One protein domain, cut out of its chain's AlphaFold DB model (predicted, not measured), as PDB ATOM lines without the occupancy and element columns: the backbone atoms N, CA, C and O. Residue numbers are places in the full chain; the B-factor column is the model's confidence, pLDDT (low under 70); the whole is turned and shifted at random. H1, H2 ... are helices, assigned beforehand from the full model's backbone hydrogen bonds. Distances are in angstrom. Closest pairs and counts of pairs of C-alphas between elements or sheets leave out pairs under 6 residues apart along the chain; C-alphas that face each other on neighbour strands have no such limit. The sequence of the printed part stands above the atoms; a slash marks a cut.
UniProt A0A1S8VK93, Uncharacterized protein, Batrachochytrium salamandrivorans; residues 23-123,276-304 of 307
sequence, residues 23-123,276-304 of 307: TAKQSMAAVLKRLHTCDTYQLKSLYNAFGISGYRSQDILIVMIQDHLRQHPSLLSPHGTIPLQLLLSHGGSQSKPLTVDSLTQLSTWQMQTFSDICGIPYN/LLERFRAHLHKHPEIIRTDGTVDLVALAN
ATOM      1  N   THR A  23      16.830  43.289  -3.788       52.03
ATOM      2  CA  THR A  23      17.042  43.371  -5.237       52.03
ATOM      3  C   THR A  23      17.692  42.108  -5.812       52.03
ATOM      4  O   THR A  23      17.268  41.646  -6.864       52.03
ATOM      5  N   ALA A  24      18.654  41.490  -5.112       54.78
ATOM      6  CA  ALA A  24      19.355  40.285  -5.574       54.78
ATOM      7  C   ALA A  24      18.508  39.002  -5.433       54.78
ATOM      8  O   ALA A  24      18.578  38.092  -6.259       54.78
ATOM      9  N   LYS A  25      17.661  38.920  -4.397       59.25
ATOM     10  CA  LYS A  25      16.717  37.798  -4.229       59.25
ATOM     11  C   LYS A  25      15.588  37.848  -5.259       59.25
ATOM     12  O   LYS A  25      15.247  36.821  -5.846       59.25
ATOM     13  N   GLN A  26      15.026  39.034  -5.496       60.19
ATOM     14  CA  GLN A  26      13.962  39.231  -6.480       60.19
ATOM     15  C   GLN A  26      14.478  39.051  -7.915       60.19
ATOM     16  O   GLN A  26      13.805  38.426  -8.739       60.19
ATOM     17  N   SER A  27      15.698  39.521  -8.196       64.56
ATOM     18  CA  SER A  27      16.364  39.325  -9.483       64.56
ATOM     19  C   SER A  27      16.629  37.843  -9.766       64.56
ATOM     20  O   SER A  27      16.304  37.362 -10.851       64.56
ATOM     21  N   MET A  28      17.103  37.083  -8.771       71.44
ATOM     22  CA  MET A  28      17.332  35.642  -8.898       71.44
ATOM     23  C   MET A  28      16.027  34.886  -9.176       71.44
ATOM     24  O   MET A  28      15.962  34.107 -10.123       71.44
ATOM     25  N   ALA A  29      14.951  35.156  -8.430       70.69
ATOM     26  CA  ALA A  29      13.654  34.509  -8.655       70.69
ATOM     27  C   ALA A  29      13.117  34.731 -10.085       70.69
ATOM     28  O   ALA A  29      12.598  33.805 -10.717       70.69
ATOM     29  N   ALA A  30      13.295  35.938 -10.631       69.88
ATOM     30  CA  ALA A  30      12.899  36.261 -11.999       69.88
ATOM     31  C   ALA A  30      13.749  35.539 -13.062       69.88
ATOM     32  O   ALA A  30      13.238  35.216 -14.138       69.88
ATOM     33  N   VAL A  31      15.035  35.291 -12.792       71.69
ATOM     34  CA  VAL A  31      15.920  34.511 -13.676       71.69
ATOM     35  C   VAL A  31      15.544  33.034 -13.653       71.69
ATOM     36  O   VAL A  31      15.420  32.424 -14.711       71.69
ATOM     37  N   LEU A  32      15.280  32.477 -12.468       73.62
ATOM     38  CA  LEU A  32      14.874  31.079 -12.298       73.62
ATOM     39  C   LEU A  32      13.621  30.758 -13.113       73.62
ATOM     40  O   LEU A  32      13.608  29.793 -13.876       73.62
ATOM     41  N   LYS A  33      12.597  31.615 -13.030       77.44
ATOM     42  CA  LYS A  33      11.364  31.450 -13.809       77.44
ATOM     43  C   LYS A  33      11.627  31.444 -15.321       77.44
ATOM     44  O   LYS A  33      10.997  30.677 -16.039       77.44
ATOM     45  N   ARG A  34      12.570  32.267 -15.795       75.50
ATOM     46  CA  ARG A  34      12.936  32.359 -17.218       75.50
ATOM     47  C   ARG A  34      13.772  31.176 -17.699       75.50
ATOM     48  O   ARG A  34      13.541  30.709 -18.810       75.50
ATOM     49  N   LEU A  35      14.665  30.637 -16.867       78.56
ATOM     50  CA  LEU A  35      15.461  29.448 -17.204       78.56
ATOM     51  C   LEU A  35      14.583  28.234 -17.525       78.56
ATOM     52  O   LEU A  35      14.878  27.499 -18.462       78.56
ATOM     53  N   HIS A  36      13.470  28.060 -16.808       77.44
ATOM     54  CA  HIS A  36      12.513  26.982 -17.082       77.44
ATOM     55  C   HIS A  36      11.720  27.169 -18.386       77.44
ATOM     56  O   HIS A  36      11.127  26.214 -18.875       77.44
ATOM     57  N   THR A  37      11.714  28.376 -18.957       79.06
ATOM     58  CA  THR A  37      11.078  28.674 -20.252       79.06
ATOM     59  C   THR A  37      12.062  28.673 -21.423       79.06
ATOM     60  O   THR A  37      11.646  28.862 -22.563       79.06
ATOM     61  N   CYS A  38      13.361  28.488 -21.163       76.25
ATOM     62  CA  CYS A  38      14.369  28.416 -22.215       76.25
ATOM     63  C   CYS A  38      14.230  27.125 -23.025       76.25
ATOM     64  O   CYS A  38      14.063  26.039 -22.465       76.25
ATOM     65  N   ASP A  39      14.383  27.236 -24.343       79.19
ATOM     66  CA  ASP A  39      14.544  26.059 -25.190       79.19
ATOM     67  C   ASP A  39      15.937  25.418 -25.011       79.19
ATOM     68  O   ASP A  39      16.847  25.965 -24.372       79.19
ATOM     69  N   THR A  40      16.112  24.225 -25.583       76.00
ATOM     70  CA  THR A  40      17.357  23.451 -25.484       76.00
ATOM     71  C   THR A  40      18.580  24.215 -26.002       76.00
ATOM     72  O   THR A  40      19.676  24.046 -25.466       76.00
ATOM     73  N   TYR A  41      18.424  25.046 -27.032       77.62
ATOM     74  CA  TYR A  41      19.530  25.784 -27.640       77.62
ATOM     75  C   TYR A  41      19.906  27.016 -26.819       77.62
ATOM     76  O   TYR A  41      21.086  27.253 -26.573       77.62
ATOM     77  N   GLN A  42      18.918  27.726 -26.281       76.12
ATOM     78  CA  GLN A  42      19.124  28.827 -25.342       76.12
ATOM     79  C   GLN A  42      19.843  28.354 -24.078       76.12
ATOM     80  O   GLN A  42      20.821  28.970 -23.649       76.12
ATOM     81  N   LEU A  43      19.414  27.219 -23.517       81.50
ATOM     82  CA  LEU A  43      20.084  26.614 -22.368       81.50
ATOM     83  C   LEU A  43      21.517  26.192 -22.710       81.50
ATOM     84  O   LEU A  43      22.429  26.354 -21.899       81.50
ATOM     85  N   LYS A  44      21.726  25.699 -23.936       79.62
ATOM     86  CA  LYS A  44      23.044  25.341 -24.455       79.62
ATOM     87  C   LYS A  44      23.987  26.515 -24.586       79.62
ATOM     88  O   LYS A  44      25.147  26.413 -24.187       79.62
ATOM     89  N   SER A  45      23.498  27.620 -25.110       76.56
ATOM     90  CA  SER A  45      24.257  28.858 -25.179       76.56
ATOM     91  C   SER A  45      24.647  29.357 -23.782       76.56
ATOM     92  O   SER A  45      25.808  29.694 -23.562       76.56
ATOM     93  N   LEU A  46      23.734  29.278 -22.807       79.50
ATOM     94  CA  LEU A  46      23.991  29.651 -21.411       79.50
ATOM     95  C   LEU A  46      25.059  28.783 -20.733       79.50
ATOM     96  O   LEU A  46      26.037  29.316 -20.211       79.50
ATOM     97  N   TYR A  47      24.910  27.453 -20.744       82.25
ATOM     98  CA  TYR A  47      25.877  26.595 -20.057       82.25
ATOM     99  C   TYR A  47      27.266  26.672 -20.710       82.25
ATOM    100  O   TYR A  47      28.268  26.617 -20.004       82.25
ATOM    101  N   ASN A  48      27.351  26.858 -22.036       77.19
ATOM    102  CA  ASN A  48      28.636  27.036 -22.718       77.19
ATOM    103  C   ASN A  48      29.313  28.346 -22.302       77.19
ATOM    104  O   ASN A  48      30.512  28.345 -22.034       77.19
ATOM    105  N   ALA A  49      28.552  29.442 -22.215       73.06
ATOM    106  CA  ALA A  49      29.072  30.732 -21.769       73.06
ATOM    107  C   ALA A  49      29.635  30.668 -20.339       73.06
ATOM    108  O   ALA A  49      30.669  31.261 -20.050       73.06
ATOM    109  N   PHE A  50      28.998  29.886 -19.466       78.50
ATOM    110  CA  PHE A  50      29.446  29.668 -18.087       78.50
ATOM    111  C   PHE A  50      30.514  28.572 -17.935       78.50
ATOM    112  O   PHE A  50      30.919  28.264 -16.817       78.50
ATOM    113  N   GLY A  51      30.973  27.955 -19.030       73.88
ATOM    114  CA  GLY A  51      31.945  26.855 -18.979       73.88
ATOM    115  C   GLY A  51      31.408  25.580 -18.311       73.88
ATOM    116  O   GLY A  51      32.177  24.722 -17.877       73.88
ATOM    117  N   ILE A  52      30.086  25.435 -18.218       81.12
ATOM    118  CA  ILE A  52      29.407  24.277 -17.638       81.12
ATOM    119  C   ILE A  52      29.348  23.158 -18.689       81.12
ATOM    120  O   ILE A  52      28.904  23.353 -19.817       81.12
ATOM    121  N   SER A  53      29.771  21.947 -18.318       76.00
ATOM    122  CA  SER A  53      29.736  20.796 -19.234       76.00
ATOM    123  C   SER A  53      28.301  20.353 -19.562       76.00
ATOM    124  O   SER A  53      27.512  20.042 -18.666       76.00
ATOM    125  N   GLY A  54      28.004  20.279 -20.865       75.75
ATOM    126  CA  GLY A  54      26.677  20.015 -21.432       75.75
ATOM    127  C   GLY A  54      26.231  18.549 -21.500       75.75
ATOM    128  O   GLY A  54      25.120  18.285 -21.950       75.75
ATOM    129  N   TYR A  55      27.059  17.579 -21.096       75.75
ATOM    130  CA  TYR A  55      26.725  16.144 -21.177       75.75
ATOM    131  C   TYR A  55      25.844  15.678 -20.005       75.75
ATOM    132  O   TYR A  55      26.192  14.742 -19.287       75.75
ATOM    133  N   ARG A  56      24.729  16.374 -19.761       80.25
ATOM    134  CA  ARG A  56      23.805  16.115 -18.646       80.25
ATOM    135  C   ARG A  56      22.356  16.356 -19.076       80.25
ATOM    136  O   ARG A  56      22.115  16.959 -20.120       80.25
ATOM    137  N   SER A  57      21.395  15.872 -18.289       81.50
ATOM    138  CA  SER A  57      19.975  16.142 -18.543       81.50
ATOM    139  C   SER A  57      19.655  17.633 -18.390       81.50
ATOM    140  O   SER A  57      20.356  18.363 -17.686       81.50
ATOM    141  N   GLN A  58      18.580  18.080 -19.042       79.50
ATOM    142  CA  GLN A  58      18.152  19.481 -19.037       79.50
ATOM    143  C   GLN A  58      17.926  20.015 -17.614       79.50
ATOM    144  O   GLN A  58      18.403  21.100 -17.296       79.50
ATOM    145  N   ASP A  59      17.301  19.225 -16.739       81.12
ATOM    146  CA  ASP A  59      17.068  19.606 -15.341       81.12
ATOM    147  C   ASP A  59      18.376  19.810 -14.571       81.12
ATOM    148  O   ASP A  59      18.525  20.787 -13.838       81.12
ATOM    149  N   ILE A  60      19.365  18.933 -14.785       83.75
ATOM    150  CA  ILE A  60      20.677  19.066 -14.145       83.75
ATOM    151  C   ILE A  60      21.399  20.308 -14.672       83.75
ATOM    152  O   ILE A  60      21.998  21.044 -13.893       83.75
ATOM    153  N   LEU A  61      21.327  20.575 -15.979       84.06
ATOM    154  CA  LEU A  61      21.925  21.773 -16.570       84.06
ATOM    155  C   LEU A  61      21.283  23.053 -16.033       84.06
ATOM    156  O   LEU A  61      22.005  24.000 -15.732       84.06
ATOM    157  N   ILE A  62      19.959  23.064 -15.861       84.44
ATOM    158  CA  ILE A  62      19.251  24.174 -15.222       84.44
ATOM    159  C   ILE A  62      19.803  24.375 -13.811       84.44
ATOM    160  O   ILE A  62      20.278  25.468 -13.526       84.44
ATOM    161  N   VAL A  63      19.835  23.344 -12.962       84.94
ATOM    162  CA  VAL A  63      20.367  23.456 -11.589       84.94
ATOM    163  C   VAL A  63      21.809  23.973 -11.577       84.94
ATOM    164  O   VAL A  63      22.125  24.890 -10.826       84.94
ATOM    165  N   MET A  64      22.672  23.468 -12.462       84.94
ATOM    166  CA  MET A  64      24.059  23.933 -12.554       84.94
ATOM    167  C   MET A  64      24.165  25.405 -12.962       84.94
ATOM    168  O   MET A  64      24.990  26.132 -12.412       84.94
ATOM    169  N   ILE A  65      23.333  25.861 -13.903       84.50
ATOM    170  CA  ILE A  65      23.267  27.277 -14.280       84.50
ATOM    171  C   ILE A  65      22.788  28.117 -13.090       84.50
ATOM    172  O   ILE A  65      23.347  29.177 -12.820       84.50
ATOM    173  N   GLN A  66      21.781  27.645 -12.354       84.25
ATOM    174  CA  GLN A  66      21.259  28.339 -11.176       84.25
ATOM    175  C   GLN A  66      22.322  28.487 -10.087       84.25
ATOM    176  O   GLN A  66      22.510  29.581  -9.557       84.25
ATOM    177  N   ASP A  67      23.037  27.408  -9.774       83.25
ATOM    178  CA  ASP A  67      24.091  27.426  -8.764       83.25
ATOM    179  C   ASP A  67      25.267  28.304  -9.193       83.25
ATOM    180  O   ASP A  67      25.780  29.072  -8.379       83.25
ATOM    181  N   HIS A  68      25.630  28.291 -10.478       84.81
ATOM    182  CA  HIS A  68      26.646  29.194 -11.013       84.81
ATOM    183  C   HIS A  68      26.250  30.668 -10.844       84.81
ATOM    184  O   HIS A  68      27.040  31.476 -10.360       84.81
ATOM    185  N   LEU A  69      25.001  31.027 -11.156       82.06
ATOM    186  CA  LEU A  69      24.497  32.393 -10.974       82.06
ATOM    187  C   LEU A  69      24.416  32.803  -9.497       82.06
ATOM    188  O   LEU A  69      24.639  33.967  -9.173       82.06
ATOM    189  N   ARG A  70      24.120  31.863  -8.587       80.88
ATOM    190  CA  ARG A  70      24.155  32.109  -7.133       80.88
ATOM    191  C   ARG A  70      25.567  32.368  -6.624       80.88
ATOM    192  O   ARG A  70      25.740  33.217  -5.756       80.88
ATOM    193  N   GLN A  71      26.553  31.642  -7.145       80.62
ATOM    194  CA  GLN A  71      27.964  31.820  -6.792       80.62
ATOM    195  C   GLN A  71      28.557  33.094  -7.408       80.62
ATOM    196  O   GLN A  71      29.483  33.677  -6.847       80.62
ATOM    197  N   HIS A  72      27.995  33.559  -8.526       77.81
ATOM    198  CA  HIS A  72      28.465  34.731  -9.261       77.81
ATOM    199  C   HIS A  72      27.335  35.745  -9.519       77.81
ATOM    200  O   HIS A  72      26.969  35.991 -10.672       77.81
ATOM    201  N   PRO A  73      26.786  36.390  -8.470       72.25
ATOM    202  CA  PRO A  73      25.678  37.337  -8.611       72.25
ATOM    203  C   PRO A  73      26.043  38.582  -9.438       72.25
ATOM    204  O   PRO A  73      25.155  39.224  -9.985       72.25
ATOM    205  N   SER A  74      27.336  38.891  -9.595       71.56
ATOM    206  CA  SER A  74      27.838  39.946 -10.491       71.56
ATOM    207  C   SER A  74      27.573  39.678 -11.979       71.56
ATOM    208  O   SER A  74      27.659  40.601 -12.786       71.56
ATOM    209  N   LEU A  75      27.229  38.439 -12.355       71.69
ATOM    210  CA  LEU A  75      26.786  38.094 -13.709       71.69
ATOM    211  C   LEU A  75      25.341  38.525 -13.982       71.69
ATOM    212  O   LEU A  75      24.876  38.412 -15.115       71.69
ATOM    213  N   LEU A  76      24.614  38.984 -12.962       71.00
ATOM    214  CA  LEU A  76      23.260  39.492 -13.098       71.00
ATOM    215  C   LEU A  76      23.274  41.017 -13.081       71.00
ATOM    216  O   LEU A  76      23.907  41.654 -12.242       71.00
ATOM    217  N   SER A  77      22.513  41.616 -13.990       66.88
ATOM    218  CA  SER A  77      22.167  43.026 -13.886       66.88
ATOM    219  C   SER A  77      21.325  43.278 -12.622       66.88
ATOM    220  O   SER A  77      20.684  42.349 -12.111       66.88
ATOM    221  N   PRO A  78      21.214  44.536 -12.158       63.97
ATOM    222  CA  PRO A  78      20.313  44.904 -11.062       63.97
ATOM    223  C   PRO A  78      18.851  44.469 -11.276       63.97
ATOM    224  O   PRO A  78      18.107  44.305 -10.316       63.97
ATOM    225  N   HIS A  79      18.443  44.228 -12.528       62.84
ATOM    226  CA  HIS A  79      17.104  43.766 -12.903       62.84
ATOM    227  C   HIS A  79      16.994  42.239 -13.067       62.84
ATOM    228  O   HIS A  79      15.962  41.732 -13.510       62.84
ATOM    229  N   GLY A  80      18.046  41.480 -12.749       63.06
ATOM    230  CA  GLY A  80      18.056  40.027 -12.914       63.06
ATOM    231  C   GLY A  80      18.050  39.609 -14.370       63.06
ATOM    232  O   GLY A  80      17.271  38.753 -14.770       63.06
ATOM    233  N   THR A  81      18.863  40.249 -15.197       68.31
ATOM    234  CA  THR A  81      19.135  39.789 -16.563       68.31
ATOM    235  C   THR A  81      20.593  39.379 -16.665       68.31
ATOM    236  O   THR A  81      21.426  39.940 -15.964       68.31
ATOM    237  N   ILE A  82      20.906  38.400 -17.514       69.38
ATOM    238  CA  ILE A  82      22.295  38.043 -17.821       69.38
ATOM    239  C   ILE A  82      22.728  38.945 -18.985       69.38
ATOM    240  O   ILE A  82      22.110  38.864 -20.050       69.38
ATOM    241  N   PRO A  83      23.728  39.826 -18.807       70.38
ATOM    242  CA  PRO A  83      24.273  40.638 -19.883       70.38
ATOM    243  C   PRO A  83      24.664  39.786 -21.089       70.38
ATOM    244  O   PRO A  83      25.431  38.831 -20.975       70.38
ATOM    245  N   LEU A  84      24.175  40.169 -22.267       70.12
ATOM    246  CA  LEU A  84      24.459  39.469 -23.518       70.12
ATOM    247  C   LEU A  84      25.964  39.410 -23.815       70.12
ATOM    248  O   LEU A  84      26.440  38.417 -24.349       70.12
ATOM    249  N   GLN A  85      26.729  40.423 -23.395       69.69
ATOM    250  CA  GLN A  85      28.192  40.410 -23.466       69.69
ATOM    251  C   GLN A  85      28.808  39.162 -22.816       69.69
ATOM    252  O   GLN A  85      29.697  38.544 -23.396       69.69
ATOM    253  N   LEU A  86      28.294  38.734 -21.659       69.31
ATOM    254  CA  LEU A  86      28.789  37.545 -20.958       69.31
ATOM    255  C   LEU A  86      28.497  36.252 -21.724       69.31
ATOM    256  O   LEU A  86      29.265  35.303 -21.624       69.31
ATOM    257  N   LEU A  87      27.435  36.223 -22.533       70.06
ATOM    258  CA  LEU A  87      27.115  35.075 -23.390       70.06
ATOM    259  C   LEU A  87      28.057  34.966 -24.596       70.06
ATOM    260  O   LEU A  87      28.195  33.899 -25.186       70.06
ATOM    261  N   LEU A  88      28.714  36.067 -24.961       67.69
ATOM    262  CA  LEU A  88      29.572  36.173 -26.142       67.69
ATOM    263  C   LEU A  88      31.061  36.095 -25.805       67.69
ATOM    264  O   LEU A  88      31.870  35.752 -26.673       67.69
ATOM    265  N   SER A  89      31.418  36.405 -24.560       63.38
ATOM    266  CA  SER A  89      32.763  36.269 -24.015       63.38
ATOM    267  C   SER A  89      32.991  34.837 -23.538       63.38
ATOM    268  O   SER A  89      32.671  34.488 -22.406       63.38
ATOM    269  N   HIS A  90      33.601  33.996 -24.374       53.09
ATOM    270  CA  HIS A  90      34.108  32.708 -23.905       53.09
ATOM    271  C   HIS A  90      35.321  32.952 -22.988       53.09
ATOM    272  O   HIS A  90      36.448  33.068 -23.460       53.09
ATOM    273  N   GLY A  91      35.100  33.051 -21.675       46.34
ATOM    274  CA  GLY A  91      36.182  33.166 -20.690       46.34
ATOM    275  C   GLY A  91      36.742  34.580 -20.477       46.34
ATOM    276  O   GLY A  91      37.947  34.788 -20.560       46.34
ATOM    277  N   GLY A  92      35.883  35.545 -20.134       41.31
ATOM    278  CA  GLY A  92      36.293  36.718 -19.342       41.31
ATOM    279  C   GLY A  92      36.997  37.874 -20.063       41.31
ATOM    280  O   GLY A  92      37.381  38.841 -19.408       41.31
ATOM    281  N   SER A  93      37.152  37.848 -21.388       44.16
ATOM    282  CA  SER A  93      37.651  39.020 -22.114       44.16
ATOM    283  C   SER A  93      36.564  40.094 -22.245       44.16
ATOM    284  O   SER A  93      35.436  39.824 -22.670       44.16
ATOM    285  N   GLN A  94      36.923  41.319 -21.845       45.69
ATOM    286  CA  GLN A  94      36.130  42.546 -21.959       45.69
ATOM    287  C   GLN A  94      35.632  42.699 -23.403       45.69
ATOM    288  O   GLN A  94      36.395  43.060 -24.304       45.69
ATOM    289  N   SER A  95      34.366  42.370 -23.653       54.88
ATOM    290  CA  SER A  95      33.782  42.493 -24.984       54.88
ATOM    291  C   SER A  95      33.564  43.972 -25.286       54.88
ATOM    292  O   SER A  95      32.820  44.651 -24.573       54.88
ATOM    293  N   LYS A  96      34.196  44.468 -26.350       59.25
ATOM    294  CA  LYS A  96      33.894  45.789 -26.913       59.25
ATOM    295  C   LYS A  96      32.384  45.914 -27.196       59.25
ATOM    296  O   LYS A  96      31.743  44.894 -27.466       59.25
ATOM    297  N   PRO A  97      31.816  47.133 -27.163       64.12
ATOM    298  CA  PRO A  97      30.436  47.363 -27.577       64.12
ATOM    299  C   PRO A  97      30.187  46.775 -28.966       64.12
ATOM    300  O   PRO A  97      30.999  46.960 -29.874       64.12
ATOM    301  N   LEU A  98      29.079  46.053 -29.125       73.88
ATOM    302  CA  LEU A  98      28.724  45.465 -30.407       73.88
ATOM    303  C   LEU A  98      28.149  46.555 -31.318       73.88
ATOM    304  O   LEU A  98      27.074  47.090 -31.054       73.88
ATOM    305  N   THR A  99      28.857  46.867 -32.396       80.19
ATOM    306  CA  THR A  99      28.349  47.695 -33.499       80.19
ATOM    307  C   THR A  99      27.850  46.810 -34.636       80.19
ATOM    308  O   THR A  99      28.304  45.668 -34.781       80.19
ATOM    309  N   VAL A 100      26.963  47.336 -35.483       76.44
ATOM    310  CA  VAL A 100      26.500  46.628 -36.695       76.44
ATOM    311  C   VAL A 100      27.682  46.176 -37.570       76.44
ATOM    312  O   VAL A 100      27.681  45.060 -38.094       76.44
ATOM    313  N   ASP A 101      28.737  46.986 -37.651       77.81
ATOM    314  CA  ASP A 101      29.941  46.670 -38.429       77.81
ATOM    315  C   ASP A 101      30.784  45.550 -37.796       77.81
ATOM    316  O   ASP A 101      31.342  44.697 -38.498       77.81
ATOM    317  N   SER A 102      30.822  45.488 -36.460       78.19
ATOM    318  CA  SER A 102      31.558  44.457 -35.717       78.19
ATOM    319  C   SER A 102      30.950  43.054 -35.838       78.19
ATOM    320  O   SER A 102      31.646  42.073 -35.580       78.19
ATOM    321  N   LEU A 103      29.698  42.920 -36.304       79.31
ATOM    322  CA  LEU A 103      29.042  41.618 -36.497       79.31
ATOM    323  C   LEU A 103      29.846  40.685 -37.416       79.31
ATOM    324  O   LEU A 103      29.880  39.473 -37.218       79.31
ATOM    325  N   THR A 104      30.545  41.249 -38.404       81.06
ATOM    326  CA  THR A 104      31.405  40.493 -39.331       81.06
ATOM    327  C   THR A 104      32.579  39.797 -38.626       81.06
ATOM    328  O   THR A 104      33.026  38.730 -39.061       81.06
ATOM    329  N   GLN A 105      33.039  40.361 -37.506       81.81
ATOM    330  CA  GLN A 105      34.191  39.897 -36.729       81.81
ATOM    331  C   GLN A 105      33.831  38.763 -35.761       81.81
ATOM    332  O   GLN A 105      34.723  38.095 -35.241       81.81
ATOM    333  N   LEU A 106      32.538  38.503 -35.542       80.19
ATOM    334  CA  LEU A 106      32.086  37.428 -34.667       80.19
ATOM    335  C   LEU A 106      32.457  36.056 -35.234       80.19
ATOM    336  O   LEU A 106      32.356  35.790 -36.436       80.19
ATOM    337  N   SER A 107      32.862  35.142 -34.358       81.50
ATOM    338  CA  SER A 107      33.025  33.736 -34.727       81.50
ATOM    339  C   SER A 107      31.674  33.096 -35.071       81.50
ATOM    340  O   SER A 107      30.618  33.545 -34.625       81.50
ATOM    341  N   THR A 108      31.688  31.993 -35.823       81.25
ATOM    342  CA  THR A 108      30.469  31.220 -36.134       81.25
ATOM    343  C   THR A 108      29.718  30.790 -34.873       81.25
ATOM    344  O   THR A 108      28.491  30.746 -34.876       81.25
ATOM    345  N   TRP A 109      30.441  30.491 -33.790       78.50
ATOM    346  CA  TRP A 109      29.832  30.145 -32.509       78.50
ATOM    347  C   TRP A 109      29.114  31.345 -31.888       78.50
ATOM    348  O   TRP A 109      27.938  31.231 -31.572       78.50
ATOM    349  N   GLN A 110      29.764  32.511 -31.808       80.06
ATOM    350  CA  GLN A 110      29.132  33.730 -31.284       80.06
ATOM    351  C   GLN A 110      27.891  34.113 -32.097       80.06
ATOM    352  O   GLN A 110      26.868  34.473 -31.523       80.06
ATOM    353  N   MET A 111      27.949  33.965 -33.422       84.38
ATOM    354  CA  MET A 111      26.792  34.165 -34.298       84.38
ATOM    355  C   MET A 111      25.653  33.185 -33.979       84.38
ATOM    356  O   MET A 111      24.497  33.588 -33.933       84.38
ATOM    357  N   GLN A 112      25.945  31.908 -33.716       84.62
ATOM    358  CA  GLN A 112      24.924  30.934 -33.296       84.62
ATOM    359  C   GLN A 112      24.338  31.283 -31.923       84.62
ATOM    360  O   GLN A 112      23.121  31.273 -31.776       84.62
ATOM    361  N   THR A 113      25.166  31.704 -30.966       79.00
ATOM    362  CA  THR A 113      24.710  32.168 -29.648       79.00
ATOM    363  C   THR A 113      23.759  33.358 -29.763       79.00
ATOM    364  O   THR A 113      22.687  33.355 -29.165       79.00
ATOM    365  N   PHE A 114      24.089  34.354 -30.592       80.62
ATOM    366  CA  PHE A 114      23.161  35.446 -30.899       80.62
ATOM    367  C   PHE A 114      21.849  34.937 -31.507       80.62
ATOM    368  O   PHE A 114      20.792  35.510 -31.259       80.62
ATOM    369  N   SER A 115      21.905  33.864 -32.295       84.50
ATOM    370  CA  SER A 115      20.754  33.369 -33.053       84.50
ATOM    371  C   SER A 115      19.765  32.731 -32.094       84.50
ATOM    372  O   SER A 115      18.581  33.051 -32.128       84.50
ATOM    373  N   ASP A 116      20.280  31.912 -31.173       82.00
ATOM    374  CA  ASP A 116      19.516  31.291 -30.091       82.00
ATOM    375  C   ASP A 116      18.795  32.340 -29.230       82.00
ATOM    376  O   ASP A 116      17.654  32.149 -28.805       82.00
ATOM    377  N   ILE A 117      19.462  33.467 -28.969       76.31
ATOM    378  CA  ILE A 117      18.947  34.530 -28.098       76.31
ATOM    379  C   ILE A 117      17.831  35.312 -28.786       76.31
ATOM    380  O   ILE A 117      16.795  35.555 -28.161       76.31
ATOM    381  N   CYS A 118      18.029  35.645 -30.061       76.19
ATOM    382  CA  CYS A 118      17.069  36.383 -30.877       76.19
ATOM    383  C   CYS A 118      15.947  35.504 -31.456       76.19
ATOM    384  O   CYS A 118      15.068  36.024 -32.133       76.19
ATOM    385  N   GLY A 119      15.988  34.181 -31.249       78.44
ATOM    386  CA  GLY A 119      15.049  33.249 -31.885       78.44
ATOM    387  C   GLY A 119      15.233  33.136 -33.403       78.44
ATOM    388  O   GLY A 119      14.341  32.676 -34.110       78.44
ATOM    389  N   ILE A 120      16.387  33.549 -33.932       84.75
ATOM    390  CA  ILE A 120      16.673  33.510 -35.368       84.75
ATOM    391  C   ILE A 120      17.121  32.089 -35.734       84.75
ATOM    392  O   ILE A 120      18.132  31.609 -35.217       84.75
ATOM    393  N   PRO A 121      16.442  31.389 -36.656       84.31
ATOM    394  CA  PRO A 121      16.888  30.071 -37.084       84.31
ATOM    395  C   PRO A 121      18.225  30.168 -37.830       84.31
ATOM    396  O   PRO A 121      18.353  30.929 -38.789       84.31
ATOM    397  N   TYR A 122      19.203  29.345 -37.450       85.44
ATOM    398  CA  TYR A 122      20.492  29.184 -38.154       85.44
ATOM    399  C   TYR A 122      20.647  27.804 -38.813       85.44
ATOM    400  O   TYR A 122      21.692  27.454 -39.367       85.44
ATOM    401  N   ASN A 123      19.583  27.013 -38.763       85.81
ATOM    402  CA  ASN A 123      19.422  25.845 -39.609       85.81
ATOM    403  C   ASN A 123      18.609  26.257 -40.844       85.81
ATOM    404  O   ASN A 123      17.856  27.236 -40.809       85.81
ATOM    405  N   LEU A 276      23.968  33.551 -42.396       89.44
ATOM    406  CA  LEU A 276      23.514  33.826 -41.038       89.44
ATOM    407  C   LEU A 276      23.637  35.317 -40.703       89.44
ATOM    408  O   LEU A 276      22.717  35.897 -40.133       89.44
ATOM    409  N   LEU A 277      24.739  35.955 -41.104       90.12
ATOM    410  CA  LEU A 277      24.950  37.391 -40.943       90.12
ATOM    411  C   LEU A 277      23.899  38.219 -41.688       90.12
ATOM    412  O   LEU A 277      23.410  39.206 -41.144       90.12
ATOM    413  N   GLU A 278      23.517  37.816 -42.898       90.88
ATOM    414  CA  GLU A 278      22.426  38.459 -43.634       90.88
ATOM    415  C   GLU A 278      21.097  38.362 -42.885       90.88
ATOM    416  O   GLU A 278      20.411  39.375 -42.731       90.88
ATOM    417  N   ARG A 279      20.759  37.185 -42.337       89.94
ATOM    418  CA  ARG A 279      19.553  37.029 -41.506       89.94
ATOM    419  C   ARG A 279      19.580  37.927 -40.277       89.94
ATOM    420  O   ARG A 279      18.565  38.538 -39.957       89.94
ATOM    421  N   PHE A 280      20.731  38.054 -39.620       88.06
ATOM    422  CA  PHE A 280      20.880  38.973 -38.492       88.06
ATOM    423  C   PHE A 280      20.675  40.425 -38.881       88.06
ATOM    424  O   PHE A 280      19.945  41.139 -38.203       88.06
ATOM    425  N   ARG A 281      21.296  40.867 -39.977       89.88
ATOM    426  CA  ARG A 281      21.111  42.232 -40.475       89.88
ATOM    427  C   ARG A 281      19.651  42.494 -40.826       89.88
ATOM    428  O   ARG A 281      19.130  43.542 -40.467       89.88
ATOM    429  N   ALA A 282      18.979  41.531 -41.454       90.38
ATOM    430  CA  ALA A 282      17.554  41.623 -41.743       90.38
ATOM    431  C   ALA A 282      16.703  41.696 -40.462       90.38
ATOM    432  O   ALA A 282      15.751  42.471 -40.414       90.38
ATOM    433  N   HIS A 283      17.050  40.936 -39.418       89.62
ATOM    434  CA  HIS A 283      16.382  41.009 -38.113       89.62
ATOM    435  C   HIS A 283      16.560  42.381 -37.462       89.62
ATOM    436  O   HIS A 283      15.580  43.009 -37.082       89.62
ATOM    437  N   LEU A 284      17.792  42.891 -37.406       88.62
ATOM    438  CA  LEU A 284      18.081  44.225 -36.870       88.62
ATOM    439  C   LEU A 284      17.391  45.333 -37.675       88.62
ATOM    440  O   LEU A 284      16.921  46.305 -37.100       88.62
ATOM    441  N   HIS A 285      17.275  45.177 -38.994       89.38
ATOM    442  CA  HIS A 285      16.553  46.128 -39.837       89.38
ATOM    443  C   HIS A 285      15.044  46.150 -39.553       89.38
ATOM    444  O   HIS A 285      14.427  47.208 -39.620       89.38
ATOM    445  N   LYS A 286      14.444  45.000 -39.217       90.44
ATOM    446  CA  LYS A 286      13.036  44.919 -38.792       90.44
ATOM    447  C   LYS A 286      12.790  45.525 -37.410       90.44
ATOM    448  O   LYS A 286      11.653  45.879 -37.119       90.44
ATOM    449  N   HIS A 287      13.841  45.644 -36.603       89.00
ATOM    450  CA  HIS A 287      13.805  46.149 -35.235       89.00
ATOM    451  C   HIS A 287      14.777  47.329 -35.048       89.00
ATOM    452  O   HIS A 287      15.753  47.223 -34.292       89.00
ATOM    453  N   PRO A 288      14.565  48.453 -35.761       88.44
ATOM    454  CA  PRO A 288      15.479  49.593 -35.731       88.44
ATOM    455  C   PRO A 288      15.603  50.224 -34.338       88.44
ATOM    456  O   PRO A 288      16.632  50.820 -34.043       88.44
ATOM    457  N   GLU A 289      14.607  50.049 -33.463       88.44
ATOM    458  CA  GLU A 289      14.606  50.505 -32.067       88.44
ATOM    459  C   GLU A 289      15.744  49.916 -31.222       88.44
ATOM    460  O   GLU A 289      16.086  50.459 -30.174       88.44
ATOM    461  N   ILE A 290      16.338  48.809 -31.673       87.56
ATOM    462  CA  ILE A 290      17.483  48.176 -31.018       87.56
ATOM    463  C   ILE A 290      18.782  48.929 -31.348       87.56
ATOM    464  O   ILE A 290      19.747  48.865 -30.590       87.56
ATOM    465  N   ILE A 291      18.853  49.628 -32.482       87.56
ATOM    466  CA  ILE A 291      20.075  50.295 -32.935       87.56
ATOM    467  C   ILE A 291      20.094  51.720 -32.379       87.56
ATOM    468  O   ILE A 291      19.203  52.526 -32.640       87.56
ATOM    469  N   ARG A 292      21.134  52.049 -31.614       85.50
ATOM    470  CA  ARG A 292      21.342  53.397 -31.079       85.50
ATOM    471  C   ARG A 292      21.814  54.354 -32.168       85.50
ATOM    472  O   ARG A 292      22.295  53.948 -33.224       85.50
ATOM    473  N   THR A 293      21.717  55.649 -31.887       86.25
ATOM    474  CA  THR A 293      22.104  56.722 -32.817       86.25
ATOM    475  C   THR A 293      23.576  56.681 -33.231       86.25
ATOM    476  O   THR A 293      23.919  57.188 -34.294       86.25
ATOM    477  N   ASP A 294      24.440  56.055 -32.431       84.62
ATOM    478  CA  ASP A 294      25.863  55.840 -32.712       84.62
ATOM    479  C   ASP A 294      26.157  54.528 -33.474       84.62
ATOM    480  O   ASP A 294      27.317  54.173 -33.675       84.62
ATOM    481  N   GLY A 295      25.122  53.788 -33.891       82.25
ATOM    482  CA  GLY A 295      25.250  52.511 -34.600       82.25
ATOM    483  C   GLY A 295      25.562  51.307 -33.701       82.25
ATOM    484  O   GLY A 295      25.805  50.203 -34.207       82.25
ATOM    485  N   THR A 296      25.560  51.484 -32.375       84.06
ATOM    486  CA  THR A 296      25.687  50.372 -31.424       84.06
ATOM    487  C   THR A 296      24.366  49.624 -31.262       84.06
ATOM    488  O   THR A 296      23.280  50.195 -31.355       84.06
ATOM    489  N   VAL A 297      24.449  48.314 -31.025       83.12
ATOM    490  CA  VAL A 297      23.278  47.461 -30.797       83.12
ATOM    491  C   VAL A 297      22.954  47.453 -29.304       83.12
ATOM    492  O   VAL A 297      23.770  47.020 -28.486       83.12
ATOM    493  N   ASP A 298      21.756  47.907 -28.937       82.00
ATOM    494  CA  ASP A 298      21.235  47.793 -27.580       82.00
ATOM    495  C   ASP A 298      20.917  46.329 -27.270       82.00
ATOM    496  O   ASP A 298      19.870  45.782 -27.616       82.00
ATOM    497  N   LEU A 299      21.857  45.672 -26.600       76.19
ATOM    498  CA  LEU A 299      21.760  44.253 -26.288       76.19
ATOM    499  C   LEU A 299      20.602  43.909 -25.334       76.19
ATOM    500  O   LEU A 299      20.163  42.760 -25.308       76.19
ATOM    501  N   VAL A 300      20.112  44.877 -24.551       73.31
ATOM    502  CA  VAL A 300      18.969  44.674 -23.651       73.31
ATOM    503  C   VAL A 300      17.674  44.691 -24.454       73.31
ATOM    504  O   VAL A 300      16.843  43.803 -24.275       73.31
ATOM    505  N   ALA A 301      17.522  45.649 -25.372       76.50
ATOM    506  CA  ALA A 301      16.396  45.672 -26.303       76.50
ATOM    507  C   ALA A 301      16.403  44.437 -27.222       76.50
ATOM    508  O   ALA A 301      15.362  43.815 -27.424       76.50
ATOM    509  N   LEU A 302      17.585  44.018 -27.687       76.31
ATOM    510  CA  LEU A 302      17.764  42.847 -28.550       76.31
ATOM    511  C   LEU A 302      17.259  41.546 -27.916       76.31
ATOM    512  O   LEU A 302      16.649  40.727 -28.595       76.31
ATOM    513  N   ALA A 303      17.475  41.353 -26.614       68.75
ATOM    514  CA  ALA A 303      16.995  40.165 -25.910       68.75
ATOM    515  C   ALA A 303      15.455  40.076 -25.840       68.75
ATOM    516  O   ALA A 303      14.915  38.995 -25.601       68.75
ATOM    517  N   ASN A 304      14.754  41.196 -26.048       72.06
ATOM    518  CA  ASN A 304      13.300  41.293 -25.936       72.06
ATOM    519  C   ASN A 304      12.569  41.182 -27.284       72.06
ATOM    520  O   ASN A 304      11.342  41.164 -27.289       72.06
TER     521      ASN A 304
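AT A GLANCE: This is residues 23 to 123 and 276 to 304 of the 307 residues of an uncharacterized protein of Batrachochytrium salamandrivorans (UniProt A0A1S8VK93). Start with H3, the longest helix: H1 runs beside it the opposite way at one end of the domain, H2 packs on H3, H6 and short H4 lie further in, and H7 and short H5 lie at the other end. The 130 printed residues include eight named helices, H1 to H8 in chain order, and no named strand: all helix. The whole is compact, with a radius of gyration of the C-alphas of 14.8 A and spans of 36 by 33 by 27 A.

IN THESE COORDINATES: Find C-alpha 58 at (18.152, 19.481, -19.037); from there H3 runs 20.0 A to residue 71. H1, residues 23 to 35, begins at (17.042, 43.371, -5.237) and spans 18.4 A. H2 is residues 40 to 49, H6 residues 108 to 118 and H7 residues 276 to 286. The short ones are H4, residues 84 to 88, H5, residues 101 to 105, and H8, residues 299 to 302, which ends at (17.764, 42.847, -28.550).

HOW THE PARTS SIT: H3 touches H2, closest at C-alphas 65 and 47, 6.4 A. H1 and H3 only just touch, with 3 pairs of C-alphas within 8 A, closest at 35 and 62, 6.8 A, at a shallow tilt of 17 degrees, opposite ways. H2 touches H6 at a steep tilt of 54 degrees, C-alphas 42 and 116 being closest at 5.4 A, and H4, C-alphas 49 and 87 at 5.0 A. H6 and H7 only just touch, 3 pairs, closest at C-alphas 111 and 276, 7.5 A. H8 is close but not clearly touching H4, C-alphas 84 and 299 at 6.2 A. H1, H2, H3, H4, H6 and H7 have every O i to N i+4 pair within hydrogen-bond range; H5 has 0 of 1, with 1 of 2 O i to N i+3 pairs, and H8 is too short.

THE WHOLE: Residues 124 to 275 are not printed; C-alphas 123 and 276 are 9.1 A apart across the cut. The links H3 to H4, H4 to H5 and H7 to H8 are long. Mean pLDDT of the printed part is 76.6; 25 residues are under 70, among them 88 to 97.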